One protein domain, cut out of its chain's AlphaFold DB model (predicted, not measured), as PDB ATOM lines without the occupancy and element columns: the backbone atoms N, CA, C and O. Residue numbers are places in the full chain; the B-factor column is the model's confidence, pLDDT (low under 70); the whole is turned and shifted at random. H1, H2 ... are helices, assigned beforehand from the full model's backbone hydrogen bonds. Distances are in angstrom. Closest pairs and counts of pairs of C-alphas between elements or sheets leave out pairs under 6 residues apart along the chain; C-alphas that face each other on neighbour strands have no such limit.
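AT A GLANCE: This is residues 2 to 107 of the 107 residues of the protein "SAM domain-containing protein" of Botrytis porri (UniProt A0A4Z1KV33). With little regular structure, the domain is a small head of two helical hairpins, H1-H2 and H4-H5, plus short H3, and a tail, residues 69 to 107, whose residues 92 to 107 stick out. The 106 printed residues include five named helices, H1 to H5 in order, no named strand: all helix, under half in named elements. It is only just loose, close to extended (radius of gyration of the C-alphas 19.0 A), spanning 68 by 40 by 31 A.

HOW THE PARTS SIT: H5, residues 55 to 68, touches H4, residues 45 to 50, with residues 55 to 58 alone; the closest C-alphas, Met 48 and Ile 58, are 6.6 A apart. This hairpin has a steep tilt of 43 degrees, opposite ways. H1, residues 11 to 19, is near H5. H1 touches H2, residues 23 to 31, closest C-alphas Leu 17 and Leu 23, 4.8 A. H3, residues 37 to 40, only just touches H1, with 3 pairs of C-alphas within 8 A, closest Val 13 and Trp 37, 5.3 A. Every O i to N i+4 pair is within hydrogen-bond range in H1, H4 and H5, 3 of 5 in H2; H3 is too short.

IN THESE COORDINATES: H5 is 19.8 A long, H2 13.9 A, H1 12.3 A. H1 begins at C-alpha 11 (182.776, 212.984, 75.640); H5 ends at C-alpha 68 (171.054, 206.537, 84.293).

THE WHOLE: The printed part has no cut. Residues 2 to 9 and 78 to 107 have pLDDT under 70.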
ATOM      1  N   ASP A   2     178.017 217.713  51.129       56.50
ATOM      2  CA  ASP A   2     177.545 217.496  52.488       56.50
ATOM      3  C   ASP A   2     178.757 217.072  53.304       56.50
ATOM      4  O   ASP A   2     179.391 216.050  53.036       56.50
ATOM      5  N   LEU A   3     179.155 217.964  54.204       55.06
ATOM      6  CA  LEU A   3     180.212 217.724  55.164       55.06
ATOM      7  C   LEU A   3     179.812 216.449  55.917       55.06
ATOM      8  O   LEU A   3     178.692 216.419  56.434       55.06
ATOM      9  N   PRO A   4     180.642 215.388  55.944       60.59
ATOM     10  CA  PRO A   4     180.319 214.237  56.767       60.59
ATOM     11  C   PRO A   4     180.123 214.772  58.177       60.59
ATOM     12  O   PRO A   4     180.964 215.534  58.661       60.59
ATOM     13  N   ASP A   5     178.977 214.437  58.763       59.22
ATOM     14  CA  ASP A   5     178.619 214.732  60.140       59.22
ATOM     15  C   ASP A   5     179.655 214.067  61.052       59.22
ATOM     16  O   ASP A   5     179.495 212.962  61.555       59.22
ATOM     17  N   MET A   6     180.808 214.717  61.170       55.69
ATOM     18  CA  MET A   6     181.826 214.456  62.163       55.69
ATOM     19  C   MET A   6     181.326 215.127  63.430       55.69
ATOM     20  O   MET A   6     181.954 216.064  63.923       55.69
ATOM     21  N   ASN A   7     180.168 214.692  63.929       62.03
ATOM     22  CA  ASN A   7     179.845 214.906  65.319       62.03
ATOM     23  C   ASN A   7     180.888 214.088  66.090       62.03
ATOM     24  O   ASN A   7     180.887 212.855  66.011       62.03
ATOM     25  N   PRO A   8     181.885 214.736  66.720       65.50
ATOM     26  CA  PRO A   8     182.877 213.993  67.470       65.50
ATOM     27  C   PRO A   8     182.135 213.173  68.529       65.50
ATOM     28  O   PRO A   8     181.181 213.692  69.110       65.50
ATOM     29  N   PRO A   9     182.554 211.924  68.795       66.38
ATOM     30  CA  PRO A   9     181.886 211.103  69.789       66.38
ATOM     31  C   PRO A   9     181.752 211.881  71.087       66.38
ATOM     32  O   PRO A   9     182.733 212.448  71.587       66.38
ATOM     33  N   ASP A  10     180.531 211.912  71.613       82.56
ATOM     34  CA  ASP A  10     180.223 212.650  72.819       82.56
ATOM     35  C   ASP A  10     181.201 212.223  73.907       82.56
ATOM     36  O   ASP A  10     181.345 211.037  74.238       82.56
ATOM     37  N   ARG A  11     181.851 213.216  74.521       88.12
ATOM     38  CA  ARG A  11     182.776 212.984  75.640       88.12
ATOM     39  C   ARG A  11     182.124 212.152  76.743       88.12
ATOM     40  O   ARG A  11     182.813 211.403  77.428       88.12
ATOM     41  N   GLU A  12     180.806 212.250  76.899       91.50
ATOM     42  CA  GLU A  12     180.033 211.463  77.856       91.50
ATOM     43  C   GLU A  12     180.145 209.949  77.603       91.50
ATOM     44  O   GLU A  12     180.474 209.207  78.532       91.50
ATOM     45  N   VAL A  13     179.973 209.485  76.358       93.50
ATOM     46  CA  VAL A  13     180.089 208.055  76.007       93.50
ATOM     47  C   VAL A  13     181.489 207.549  76.329       93.50
ATOM     48  O   VAL A  13     181.654 206.510  76.974       93.50
ATOM     49  N   GLN A  14     182.509 208.318  75.948       94.38
ATOM     50  CA  GLN A  14     183.901 207.986  76.232       94.38
ATOM     51  C   GLN A  14     184.160 207.858  77.742       94.38
ATOM     52  O   GLN A  14     184.753 206.871  78.181       94.38
ATOM     53  N   LEU A  15     183.696 208.818  78.548       95.12
ATOM     54  CA  LEU A  15     183.874 208.808  80.005       95.12
ATOM     55  C   LEU A  15     183.166 207.621  80.669       95.12
ATOM     56  O   LEU A  15     183.734 206.982  81.560       95.12
ATOM     57  N   ILE A  16     181.955 207.286  80.218       95.44
ATOM     58  CA  ILE A  16     181.201 206.135  80.726       95.44
ATOM     59  C   ILE A  16     181.940 204.833  80.410       95.44
ATOM     60  O   ILE A  16     182.152 204.014  81.307       95.44
ATOM     61  N   LEU A  17     182.407 204.654  79.172       95.50
ATOM     62  CA  LEU A  17     183.158 203.459  78.787       95.50
ATOM     63  C   LEU A  17     184.501 203.348  79.526       95.50
ATOM     64  O   LEU A  17     184.899 202.237  79.878       95.50
ATOM     65  N   ILE A  18     185.185 204.464  79.813       96.75
ATOM     66  CA  ILE A  18     186.393 204.479  80.658       96.75
ATOM     67  C   ILE A  18     186.060 203.993  82.068       96.75
ATOM     68  O   ILE A  18     186.714 203.076  82.566       96.75
ATOM     69  N   ARG A  19     185.018 204.553  82.696       96.38
ATOM     70  CA  ARG A  19     184.597 204.170  84.052       96.38
ATOM     71  C   ARG A  19     184.207 202.695  84.142       96.38
ATOM     72  O   ARG A  19     184.509 202.036  85.132       96.38
ATOM     73  N   LEU A  20     183.566 202.167  83.102       95.88
ATOM     74  CA  LEU A  20     183.184 200.758  83.012       95.88
ATOM     75  C   LEU A  20     184.335 199.830  82.564       95.88
ATOM     76  O   LEU A  20     184.145 198.611  82.511       95.88
ATOM     77  N   GLN A  21     185.516 200.393  82.274       96.75
ATOM     78  CA  GLN A  21     186.709 199.715  81.755       96.75
ATOM     79  C   GLN A  21     186.469 198.945  80.448       96.75
ATOM     80  O   GLN A  21     186.894 197.805  80.271       96.75
ATOM     81  N   MET A  22     185.773 199.587  79.513       96.19
ATOM     82  CA  MET A  22     185.362 199.029  78.221       96.19
ATOM     83  C   MET A  22     185.561 200.027  77.064       96.19
ATOM     84  O   MET A  22     184.883 199.957  76.042       96.19
ATOM     85  N   LEU A  23     186.533 200.938  77.192       95.62
ATOM     86  CA  LEU A  23     186.879 201.928  76.159       95.62
ATOM     87  C   LEU A  23     187.230 201.290  74.798       95.62
ATOM     88  O   LEU A  23     187.034 201.908  73.758       95.62
ATOM     89  N   CYS A  24     187.666 200.027  74.779       95.56
ATOM     90  CA  CYS A  24     187.965 199.270  73.557       95.56
ATOM     91  C   CYS A  24     186.753 199.008  72.635       95.56
ATOM     92  O   CYS A  24     186.919 198.448  71.546       95.56
ATOM     93  N   TYR A  25     185.537 199.374  73.050       96.06
ATOM     94  CA  TYR A  25     184.338 199.338  72.208       96.06
ATOM     95  C   TYR A  25     183.961 200.699  71.620       96.06
ATOM     96  O   TYR A  25     183.079 200.730  70.771       96.06
ATOM     97  N   LEU A  26     184.624 201.797  72.013       94.75
ATOM     98  CA  LEU A  26     184.259 203.148  71.576       94.75
ATOM     99  C   LEU A  26     184.246 203.272  70.050       94.75
ATOM    100  O   LEU A  26     183.223 203.649  69.496       94.75
ATOM    101  N   ASN A  27     185.324 202.881  69.367       93.94
ATOM    102  CA  ASN A  27     185.387 202.992  67.904       93.94
ATOM    103  C   ASN A  27     184.269 202.194  67.222       93.94
ATOM    104  O   ASN A  27     183.601 202.716  66.345       93.94
ATOM    105  N   ARG A  28     184.001 200.968  67.689       95.44
ATOM    106  CA  ARG A  28     182.925 200.119  67.150       95.44
ATOM    107  C   ARG A  28     181.538 200.717  67.371       95.44
ATOM    108  O   ARG A  28     180.675 200.573  66.518       95.44
ATOM    109  N   LEU A  29     181.319 201.364  68.516       94.00
ATOM    110  CA  LEU A  29     180.074 202.074  68.800       94.00
ATOM    111  C   LEU A  29     179.903 203.263  67.853       94.00
ATOM    112  O   LEU A  29     178.860 203.374  67.223       94.00
ATOM    113  N   VAL A  30     180.939 204.086  67.690       93.19
ATOM    114  CA  VAL A  30     180.924 205.259  66.801       93.19
ATOM    115  C   VAL A  30     180.723 204.857  65.340       93.19
ATOM    116  O   VAL A  30     179.864 205.415  64.669       93.19
ATOM    117  N   GLU A  31     181.446 203.843  64.862       92.38
ATOM    118  CA  GLU A  31     181.302 203.300  63.501       92.38
ATOM    119  C   GLU A  31     179.895 202.747  63.231       92.38
ATOM    120  O   GLU A  31     179.424 202.784  62.096       92.38
ATOM    121  N   ALA A  32     179.206 202.262  64.266       92.00
ATOM    122  CA  ALA A  32     177.825 201.795  64.185       92.00
ATOM    123  C   ALA A  32     176.775 202.901  64.429       92.00
ATOM    124  O   ALA A  32     175.582 202.602  64.440       92.00
ATOM    125  N   GLY A  33     177.192 204.159  64.619       92.06
ATOM    126  CA  GLY A  33     176.302 205.306  64.836       92.06
ATOM    127  C   GLY A  33     175.867 205.531  66.292       92.06
ATOM    128  O   GLY A  33     174.982 206.340  66.552       92.06
ATOM    129  N   PHE A  34     176.478 204.838  67.255       93.75
ATOM    130  CA  PHE A  34     176.287 205.050  68.694       93.75
ATOM    131  C   PHE A  34     177.341 206.026  69.243       93.75
ATOM    132  O   PHE A  34     178.146 205.686  70.114       93.75
ATOM    133  N   ASP A  35     177.362 207.236  68.697       91.12
ATOM    134  CA  ASP A  35     178.342 208.287  68.995       91.12
ATOM    135  C   ASP A  35     177.944 209.196  70.173       91.12
ATOM    136  O   ASP A  35     178.799 209.870  70.743       91.12
ATOM    137  N   ASN A  36     176.675 209.169  70.588       91.31
ATOM    138  CA  ASN A  36     176.124 210.009  71.647       91.31
ATOM    139  C   ASN A  36     175.425 209.193  72.747       91.31
ATOM    140  O   ASN A  36     174.834 208.140  72.490       91.31
ATOM    141  N   TRP A  37     175.458 209.669  73.998       93.50
ATOM    142  CA  TRP A  37     174.917 208.892  75.130       93.50
ATOM    143  C   TRP A  37     173.400 208.701  75.031       93.50
ATOM    144  O   TRP A  37     172.856 207.691  75.481       93.50
ATOM    145  N   LYS A  38     172.701 209.645  74.396       91.25
ATOM    146  CA  LYS A  38     171.261 209.549  74.154       91.25
ATOM    147  C   LYS A  38     170.920 208.341  73.273       91.25
ATOM    148  O   LYS A  38     170.040 207.585  73.659       91.25
ATOM    149  N   VAL A  39     171.652 208.130  72.180       93.12
ATOM    150  CA  VAL A  39     171.499 207.001  71.250       93.12
ATOM    151  C   VAL A  39     172.054 205.710  71.850       93.12
ATOM    152  O   VAL A  39     171.417 204.667  71.738       93.12
ATOM    153  N   VAL A  40     173.178 205.759  72.577       95.06
ATOM    154  CA  VAL A  40     173.715 204.585  73.298       95.06
ATOM    155  C   VAL A  40     172.699 204.028  74.294       95.06
ATOM    156  O   VAL A  40     172.602 202.814  74.434       95.06
ATOM    157  N   LYS A  41     171.901 204.863  74.973       94.38
ATOM    158  CA  LYS A  41     170.851 204.370  75.881       94.38
ATOM    159  C   LYS A  41     169.786 203.524  75.177       94.38
ATOM    160  O   LYS A  41     169.130 202.741  75.859       94.38
ATOM    161  N   ASP A  42     169.622 203.668  73.867       94.19
ATOM    162  CA  ASP A  42     168.633 202.936  73.073       94.19
ATOM    163  C   ASP A  42     169.226 201.706  72.361       94.19
ATOM    164  O   ASP A  42     168.497 200.976  71.689       94.19
ATOM    165  N   ILE A  43     170.524 201.423  72.552       95.25
ATOM    166  CA  ILE A  43     171.177 200.227  72.011       95.25
ATOM    167  C   ILE A  43     170.520 198.949  72.543       95.25
ATOM    168  O   ILE A  43     170.299 198.787  73.750       95.25
ATOM    169  N   THR A  44     170.233 197.997  71.655       94.62
ATOM    170  CA  THR A  44     169.677 196.711  72.080       94.62
ATOM    171  C   THR A  44     170.782 195.744  72.495       94.62
ATOM    172  O   THR A  44     171.947 195.864  72.114       94.62
ATOM    173  N   GLU A  45     170.421 194.718  73.269       92.25
ATOM    174  CA  GLU A  45     171.357 193.634  73.583       92.25
ATOM    175  C   GLU A  45     171.900 192.956  72.324       92.25
ATOM    176  O   GLU A  45     173.086 192.633  72.257       92.25
ATOM    177  N   LYS A  46     171.046 192.788  71.314       94.81
ATOM    178  CA  LYS A  46     171.430 192.190  70.040       94.81
ATOM    179  C   LYS A  46     172.498 193.027  69.336       94.81
ATOM    180  O   LYS A  46     173.479 192.460  68.864       94.81
ATOM    181  N   ASP A  47     172.358 194.351  69.331       96.88
ATOM    182  CA  ASP A  47     173.356 195.251  68.741       96.88
ATOM    183  C   ASP A  47     174.692 195.145  69.485       96.88
ATOM    184  O   ASP A  47     175.741 194.983  68.865       96.88
ATOM    185  N   MET A  48     174.670 195.118  70.824       96.31
ATOM    186  CA  MET A  48     175.883 194.917  71.627       96.31
ATOM    187  C   MET A  48     176.576 193.577  71.326       96.31
ATOM    188  O   MET A  48     177.809 193.514  71.269       96.31
ATOM    189  N   GLN A  49     175.806 192.506  71.117       96.06
ATOM    190  CA  GLN A  49     176.344 191.203  70.714       96.06
ATOM    191  C   GLN A  49     176.970 191.257  69.312       96.06
ATOM    192  O   GLN A  49     178.073 190.742  69.130       96.06
ATOM    193  N   ILE A  50     176.324 191.928  68.350       96.75
ATOM    194  CA  ILE A  50     176.845 192.130  66.985       96.75
ATOM    195  C   ILE A  50     178.155 192.932  67.006       96.75
ATOM    196  O   ILE A  50     179.095 192.590  66.293       96.75
ATOM    197  N   LEU A  51     178.279 193.927  67.891       95.62
ATOM    198  CA  LEU A  51     179.520 194.686  68.117       95.62
ATOM    199  C   LEU A  51     180.632 193.860  68.805       95.62
ATOM    200  O   LEU A  51     181.746 194.352  69.029       95.62
ATOM    201  N   GLY A  52     180.357 192.602  69.160       95.12
ATOM    202  CA  GLY A  52     181.305 191.685  69.789       95.12
ATOM    203  C   GLY A  52     181.538 191.971  71.274       95.12
ATOM    204  O   GLY A  52     182.624 191.699  71.804       95.12
ATOM    205  N   MET A  53     180.562 192.568  71.967       96.81
ATOM    206  CA  MET A  53     180.636 192.733  73.418       96.81
ATOM    207  C   MET A  53     180.478 191.388  74.128       96.81
ATOM    208  O   MET A  53     179.612 190.578  73.808       96.81
ATOM    209  N   LYS A  54     181.308 191.150  75.147       96.44
ATOM    210  CA  LYS A  54     181.172 189.971  76.015       96.44
ATOM    211  C   LYS A  54     179.954 190.134  76.926       96.44
ATOM    212  O   LYS A  54     179.692 191.239  77.390       96.44
ATOM    213  N   LEU A  55     179.294 189.034  77.300       94.75
ATOM    214  CA  LEU A  55     178.097 189.050  78.162       94.75
ATOM    215  C   LEU A  55     178.279 189.857  79.463       94.75
ATOM    216  O   LEU A  55     177.384 190.587  79.880       94.75
ATOM    217  N   GLY A  56     179.453 189.776  80.099       95.62
ATOM    218  CA  GLY A  56     179.758 190.572  81.294       95.62
ATOM    219  C   GLY A  56     179.808 192.084  81.034       95.62
ATOM    220  O   GLY A  56     179.410 192.865  81.896       95.62
ATOM    221  N   HIS A  57     180.254 192.508  79.850       96.44
ATOM    222  CA  HIS A  57     180.261 193.915  79.438       96.44
ATOM    223  C   HIS A  57     178.857 194.393  79.084       96.44
ATOM    224  O   HIS A  57     178.459 195.458  79.541       96.44
ATOM    225  N   ILE A  58     178.092 193.563  78.371       95.88
ATOM    226  CA  ILE A  58     176.683 193.820  78.053       95.88
ATOM    227  C   ILE A  58     175.903 194.112  79.338       95.88
ATOM    228  O   ILE A  58     175.294 195.168  79.464       95.88
ATOM    229  N   ARG A  59     176.012 193.239  80.347       95.19
ATOM    230  CA  ARG A  59     175.339 193.429  81.644       95.19
ATOM    231  C   ARG A  59     175.771 194.707  82.364       95.19
ATOM    232  O   ARG A  59     174.938 195.362  82.982       95.19
ATOM    233  N   LYS A  60     177.059 195.073  82.298       94.81
ATOM    234  CA  LYS A  60     177.572 196.329  82.877       94.81
ATOM    235  C   LYS A  60     176.998 197.556  82.169       94.81
ATOM    236  O   LYS A  60     176.578 198.486  82.848       94.81
ATOM    237  N   LEU A  61     176.951 197.549  80.838       95.75
ATOM    238  CA  LEU A  61     176.407 198.660  80.060       95.75
ATOM    239  C   LEU A  61     174.888 198.779  80.249       95.75
ATOM    240  O   LEU A  61     174.398 199.861  80.546       95.75
ATOM    241  N   GLN A  62     174.152 197.665  80.206       95.25
ATOM    242  CA  GLN A  62     172.722 197.622  80.537       95.25
ATOM    243  C   GLN A  62     172.445 198.148  81.951       95.25
ATOM    244  O   GLN A  62     171.519 198.932  82.148       95.25
ATOM    245  N   ARG A  63     173.262 197.750  82.939       93.31
ATOM    246  CA  ARG A  63     173.185 198.270  84.310       93.31
ATOM    247  C   ARG A  63     173.377 199.779  84.332       93.31
ATOM    248  O   ARG A  63     172.581 200.463  84.958       93.31
ATOM    249  N   GLU A  64     174.399 200.287  83.661       94.62
ATOM    250  CA  GLU A  64     174.674 201.719  83.613       94.62
ATOM    251  C   GLU A  64     173.535 202.506  82.953       94.62
ATOM    252  O   GLU A  64     173.070 203.501  83.504       94.62
ATOM    253  N   ILE A  65     173.009 202.011  81.829       94.12
ATOM    254  CA  ILE A  65     171.843 202.588  81.152       94.12
ATOM    255  C   ILE A  65     170.638 202.607  82.099       94.12
ATOM    256  O   ILE A  65     169.989 203.643  82.242       94.12
ATOM    257  N   ALA A  66     170.359 201.507  82.801       91.38
ATOM    258  CA  ALA A  66     169.267 201.444  83.766       91.38
ATOM    259  C   ALA A  66     169.468 202.439  84.921       91.38
ATOM    260  O   ALA A  66     168.555 203.205  85.231       91.38
ATOM    261  N   THR A  67     170.662 202.490  85.518       91.31
ATOM    262  CA  THR A  67     170.989 203.444  86.589       91.31
ATOM    263  C   THR A  67     170.820 204.888  86.119       91.31
ATOM    264  O   THR A  67     170.215 205.692  86.823       91.31
ATOM    265  N   SER A  68     171.248 205.208  84.892       90.25
ATOM    266  CA  SER A  68     171.054 206.537  84.293       90.25
ATOM    267  C   SER A  68     169.578 206.900  84.074       90.25
ATOM    268  O   SER A  68     169.231 208.077  84.017       90.25
ATOM    269  N   ARG A  69     168.697 205.893  83.983       89.44
ATOM    270  CA  ARG A  69     167.233 206.035  83.909       89.44
ATOM    271  C   ARG A  69     166.568 206.044  85.294       89.44
ATOM    272  O   ARG A  69     165.346 206.047  85.378       89.44
ATOM    273  N   GLY A  70     167.352 206.041  86.374       86.44
ATOM    274  CA  GLY A  70     166.863 206.071  87.754       86.44
ATOM    275  C   GLY A  70     166.636 204.696  88.389       86.44
ATOM    276  O   GLY A  70     166.045 204.625  89.465       86.44
ATOM    277  N   TRP A  71     167.098 203.605  87.766       84.19
ATOM    278  CA  TRP A  71     167.017 202.281  88.387       84.19
ATOM    279  C   TRP A  71     168.054 202.122  89.509       84.19
ATOM    280  O   TRP A  71     169.203 202.538  89.348       84.19
ATOM    281  N   PRO A  72     167.717 201.447  90.621       84.62
ATOM    282  CA  PRO A  72     168.690 201.159  91.664       84.62
ATOM    283  C   PRO A  72     169.776 200.211  91.149       84.62
ATOM    284  O   PRO A  72     169.487 199.222  90.471       84.62
ATOM    285  N   GLN A  73     171.025 200.445  91.555       79.25
ATOM    286  CA  GLN A  73     172.157 199.611  91.142       79.25
ATOM    287  C   GLN A  73     172.010 198.141  91.578       79.25
ATOM    288  O   GLN A  73     172.400 197.235  90.842       79.25
ATOM    289  N   ASN A  74     171.397 197.917  92.744       80.69
ATOM    290  CA  ASN A  74     171.241 196.596  93.358       80.69
ATOM    291  C   ASN A  74     169.885 195.937  93.048       80.69
ATOM    292  O   ASN A  74     169.599 194.863  93.573       80.69
ATOM    293  N   ALA A  75     169.043 196.560  92.216       78.88
ATOM    294  CA  ALA A  75     167.741 196.007  91.855       78.88
ATOM    295  C   ALA A  75     167.819 195.151  90.577       78.88
ATOM    296  O   ALA A  75     168.524 195.513  89.620       78.88
ATOM    297  N   PRO A  76     167.092 194.021  90.513       78.38
ATOM    298  CA  PRO A  76     167.004 193.236  89.294       78.38
ATOM    299  C   PRO A  76     166.248 194.001  88.201       78.38
ATOM    300  O   PRO A  76     165.305 194.741  88.463       78.38
ATOM    301  N   LEU A  77     166.675 193.808  86.953       75.06
ATOM    302  CA  LEU A  77     166.113 194.499  85.784       75.06
ATOM    303  C   LEU A  77     164.785 193.899  85.293       75.06
ATOM    304  O   LEU A  77     164.135 194.484  84.436       75.06
ATOM    305  N   ASN A  78     164.379 192.744  85.828       68.81
ATOM    306  CA  ASN A  78     163.271 191.940  85.300       68.81
ATOM    307  C   ASN A  78     161.949 192.132  86.070       68.81
ATOM    308  O   ASN A  78     161.042 191.316  85.924       68.81
ATOM    309  N   GLY A  79     161.836 193.156  86.922       63.56
ATOM    310  CA  GLY A  79     160.649 193.391  87.750       63.56
ATOM    311  C   GLY A  79     160.121 194.825  87.657       63.56
ATOM    312  O   GLY A  79     160.883 195.725  87.296       63.56
ATOM    313  N   PRO A  80     158.843 195.065  88.008       56.97
ATOM    314  CA  PRO A  80     158.287 196.406  88.142       56.97
ATOM    315  C   PRO A  80     158.865 197.055  89.404       56.97
ATOM    316  O   PRO A  80     158.244 197.054  90.466       56.97
ATOM    317  N   TYR A  81     160.098 197.552  89.332       53.12
ATOM    318  CA  TYR A  81     160.696 198.223  90.478       53.12
ATOM    319  C   TYR A  81     160.178 199.649  90.583       53.12
ATOM    320  O   TYR A  81     160.570 200.548  89.844       53.12
ATOM    321  N   VAL A  82     159.305 199.836  91.568       52.25
ATOM    322  CA  VAL A  82     159.001 201.126  92.174       52.25
ATOM    323  C   VAL A  82     160.216 201.488  93.027       52.25
ATOM    324  O   VAL A  82     160.518 200.804  94.005       52.25
ATOM    325  N   CYS A  83     160.964 202.524  92.653       48.00
ATOM    326  CA  CYS A  83     162.005 203.052  93.531       48.00
ATOM    327  C   CYS A  83     161.362 203.477  94.862       48.00
ATOM    328  O   CYS A  83     160.426 204.283  94.867       48.00
ATOM    329  N   CYS A  84     161.870 202.966  95.989       45.09
ATOM    330  CA  CYS A  84     161.568 203.470  97.333       45.09
ATOM    331  C   CYS A  84     162.097 204.911  97.453       45.09
ATOM    332  O   CYS A  84     163.195 205.140  97.946       45.09
ATOM    333  N   GLY A  85     161.350 205.870  96.904       48.53
ATOM    334  CA  GLY A  85     161.773 207.268  96.777       48.53
ATOM    335  C   GLY A  85     160.757 208.213  96.122       48.53
ATOM    336  O   GLY A  85     161.104 209.346  95.817       48.53
ATOM    337  N   GLY A  86     159.505 207.791  95.909       43.94
ATOM    338  CA  GLY A  86     158.391 208.734  95.742       43.94
ATOM    339  C   GLY A  86     158.296 209.514  94.426       43.94
ATOM    340  O   GLY A  86     157.527 210.469  94.372       43.94
ATOM    341  N   GLN A  87     158.979 209.121  93.349       49.16
ATOM    342  CA  GLN A  87     158.672 209.645  92.013       49.16
ATOM    343  C   GLN A  87     158.059 208.543  91.154       49.16
ATOM    344  O   GLN A  87     158.732 207.616  90.710       49.16
ATOM    345  N   LYS A  88     156.739 208.643  90.972       38.56
ATOM    346  CA  LYS A  88     155.953 207.829  90.046       38.56
ATOM    347  C   LYS A  88     156.489 208.076  88.636       38.56
ATOM    348  O   LYS A  88     156.256 209.144  88.079       38.56
ATOM    349  N   GLN A  89     157.207 207.119  88.066       47.22
ATOM    350  CA  GLN A  89     157.284 207.013  86.617       47.22
ATOM    351  C   GLN A  89     156.350 205.881  86.231       47.22
ATOM    352  O   GLN A  89     156.523 204.744  86.673       47.22
ATOM    353  N   GLU A  90     155.305 206.249  85.496       46.41
ATOM    354  CA  GLU A  90     154.379 205.310  84.881       46.41
ATOM    355  C   GLU A  90     155.204 204.267  84.111       46.41
ATOM    356  O   GLU A  90     156.088 204.646  83.331       46.41
ATOM    357  N   PRO A  91     154.983 202.963  84.341       44.22
ATOM    358  CA  PRO A  91     155.615 201.942  83.527       44.22
ATOM    359  C   PRO A  91     155.234 202.210  82.070       44.22
ATOM    360  O   PRO A  91     154.050 202.247  81.738       44.22
ATOM    361  N   VAL A  92     156.225 202.406  81.193       52.03
ATOM    362  CA  VAL A  92     155.978 202.361  79.748       52.03
ATOM    363  C   VAL A  92     155.481 200.950  79.462       52.03
ATOM    364  O   VAL A  92     156.250 199.991  79.491       52.03
ATOM    365  N   GLU A  93     154.165 200.838  79.306       45.38
ATOM    366  CA  GLU A  93     153.420 199.607  79.090       45.38
ATOM    367  C   GLU A  93     153.998 198.905  77.859       45.38
ATOM    368  O   GLU A  93     153.675 199.229  76.715       45.38
ATOM    369  N   LEU A  94     154.889 197.937  78.085       48.38
ATOM    370  CA  LEU A  94     155.320 197.026  77.041       48.38
ATOM    371  C   LEU A  94     154.135 196.102  76.769       48.38
ATOM    372  O   LEU A  94     153.974 195.048  77.382       48.38
ATOM    373  N   LYS A  95     153.251 196.562  75.885       37.16
ATOM    374  CA  LYS A  95     152.050 195.853  75.465       37.16
ATOM    375  C   LYS A  95     152.469 194.655  74.617       37.16
ATOM    376  O   LYS A  95     152.436 194.699  73.391       37.16
ATOM    377  N   VAL A  96     152.888 193.576  75.277       47.53
ATOM    378  CA  VAL A  96     153.068 192.268  74.645       47.53
ATOM    379  C   VAL A  96     151.673 191.740  74.329       47.53
ATOM    380  O   VAL A  96     151.033 191.063  75.129       47.53
ATOM    381  N   LYS A  97     151.159 192.111  73.155       44.16
ATOM    382  CA  LYS A  97     149.955 191.513  72.582       44.16
ATOM    383  C   LYS A  97     150.327 190.152  71.999       44.16
ATOM    384  O   LYS A  97     150.496 190.029  70.792       44.16
ATOM    385  N   THR A  98     150.438 189.131  72.841       41.62
ATOM    386  CA  THR A  98     150.346 187.746  72.363       41.62
ATOM    387  C   THR A  98     148.932 187.259  72.633       41.62
ATOM    388  O   THR A  98     148.653 186.603  73.630       41.62
ATOM    389  N   THR A  99     148.017 187.622  71.736       48.91
ATOM    390  CA  THR A  99     146.767 186.888  71.547       48.91
ATOM    391  C   THR A  99     146.959 186.047  70.295       48.91
ATOM    392  O   THR A  99     146.913 186.573  69.188       48.91
ATOM    393  N   PHE A 100     147.182 184.747  70.457       48.12
ATOM    394  CA  PHE A 100     146.795 183.792  69.427       48.12
ATOM    395  C   PHE A 100     145.826 182.815  70.077       48.12
ATOM    396  O   PHE A 100     146.221 181.868  70.751       48.12
ATOM    397  N   ASN A 101     144.545 183.149  69.951       54.56
ATOM    398  CA  ASN A 101     143.431 182.294  70.316       54.56
ATOM    399  C   ASN A 101     143.013 181.560  69.038       54.56
ATOM    400  O   ASN A 101     142.730 182.205  68.028       54.56
ATOM    401  N   GLY A 102     143.010 180.234  69.079       48.56
ATOM    402  CA  GLY A 102     142.605 179.373  67.974       48.56
ATOM    403  C   GLY A 102     141.930 178.133  68.534       48.56
ATOM    404  O   GLY A 102     142.556 177.094  68.700       48.56
ATOM    405  N   ASN A 103     140.661 178.287  68.882       58.09
ATOM    406  CA  ASN A 103     139.767 177.264  69.399       58.09
ATOM    407  C   ASN A 103     138.744 176.887  68.316       58.09
ATOM    408  O   ASN A 103     138.080 177.767  67.779       58.09
ATOM    409  N   ALA A 104     138.601 175.587  68.049       46.47
ATOM    410  CA  ALA A 104     137.441 174.933  67.427       46.47
ATOM    411  C   ALA A 104     137.573 173.420  67.727       46.47
ATOM    412  O   ALA A 104     138.588 172.830  67.371       46.47
ATOM    413  N   ALA A 105     136.791 172.861  68.660       50.19
ATOM    414  CA  ALA A 105     135.435 172.307  68.474       50.19
ATOM    415  C   ALA A 105     135.479 170.908  67.806       50.19
ATOM    416  O   ALA A 105     135.981 170.801  66.697       50.19
ATOM    417  N   THR A 106     135.203 169.835  68.571       53.47
ATOM    418  CA  THR A 106     133.967 168.996  68.510       53.47
ATOM    419  C   THR A 106     134.068 167.982  67.353       53.47
ATOM    420  O   THR A 106     134.334 168.387  66.232       53.47
ATOM    421  N   GLU A 107     134.035 166.662  67.549       43.25
ATOM    422  CA  GLU A 107     133.007 165.795  68.165       43.25
ATOM    423  C   GLU A 107     133.601 164.584  68.909       43.25
ATOM    424  O   GLU A 107     134.701 164.119  68.527       43.25
TER     425      GLU A 107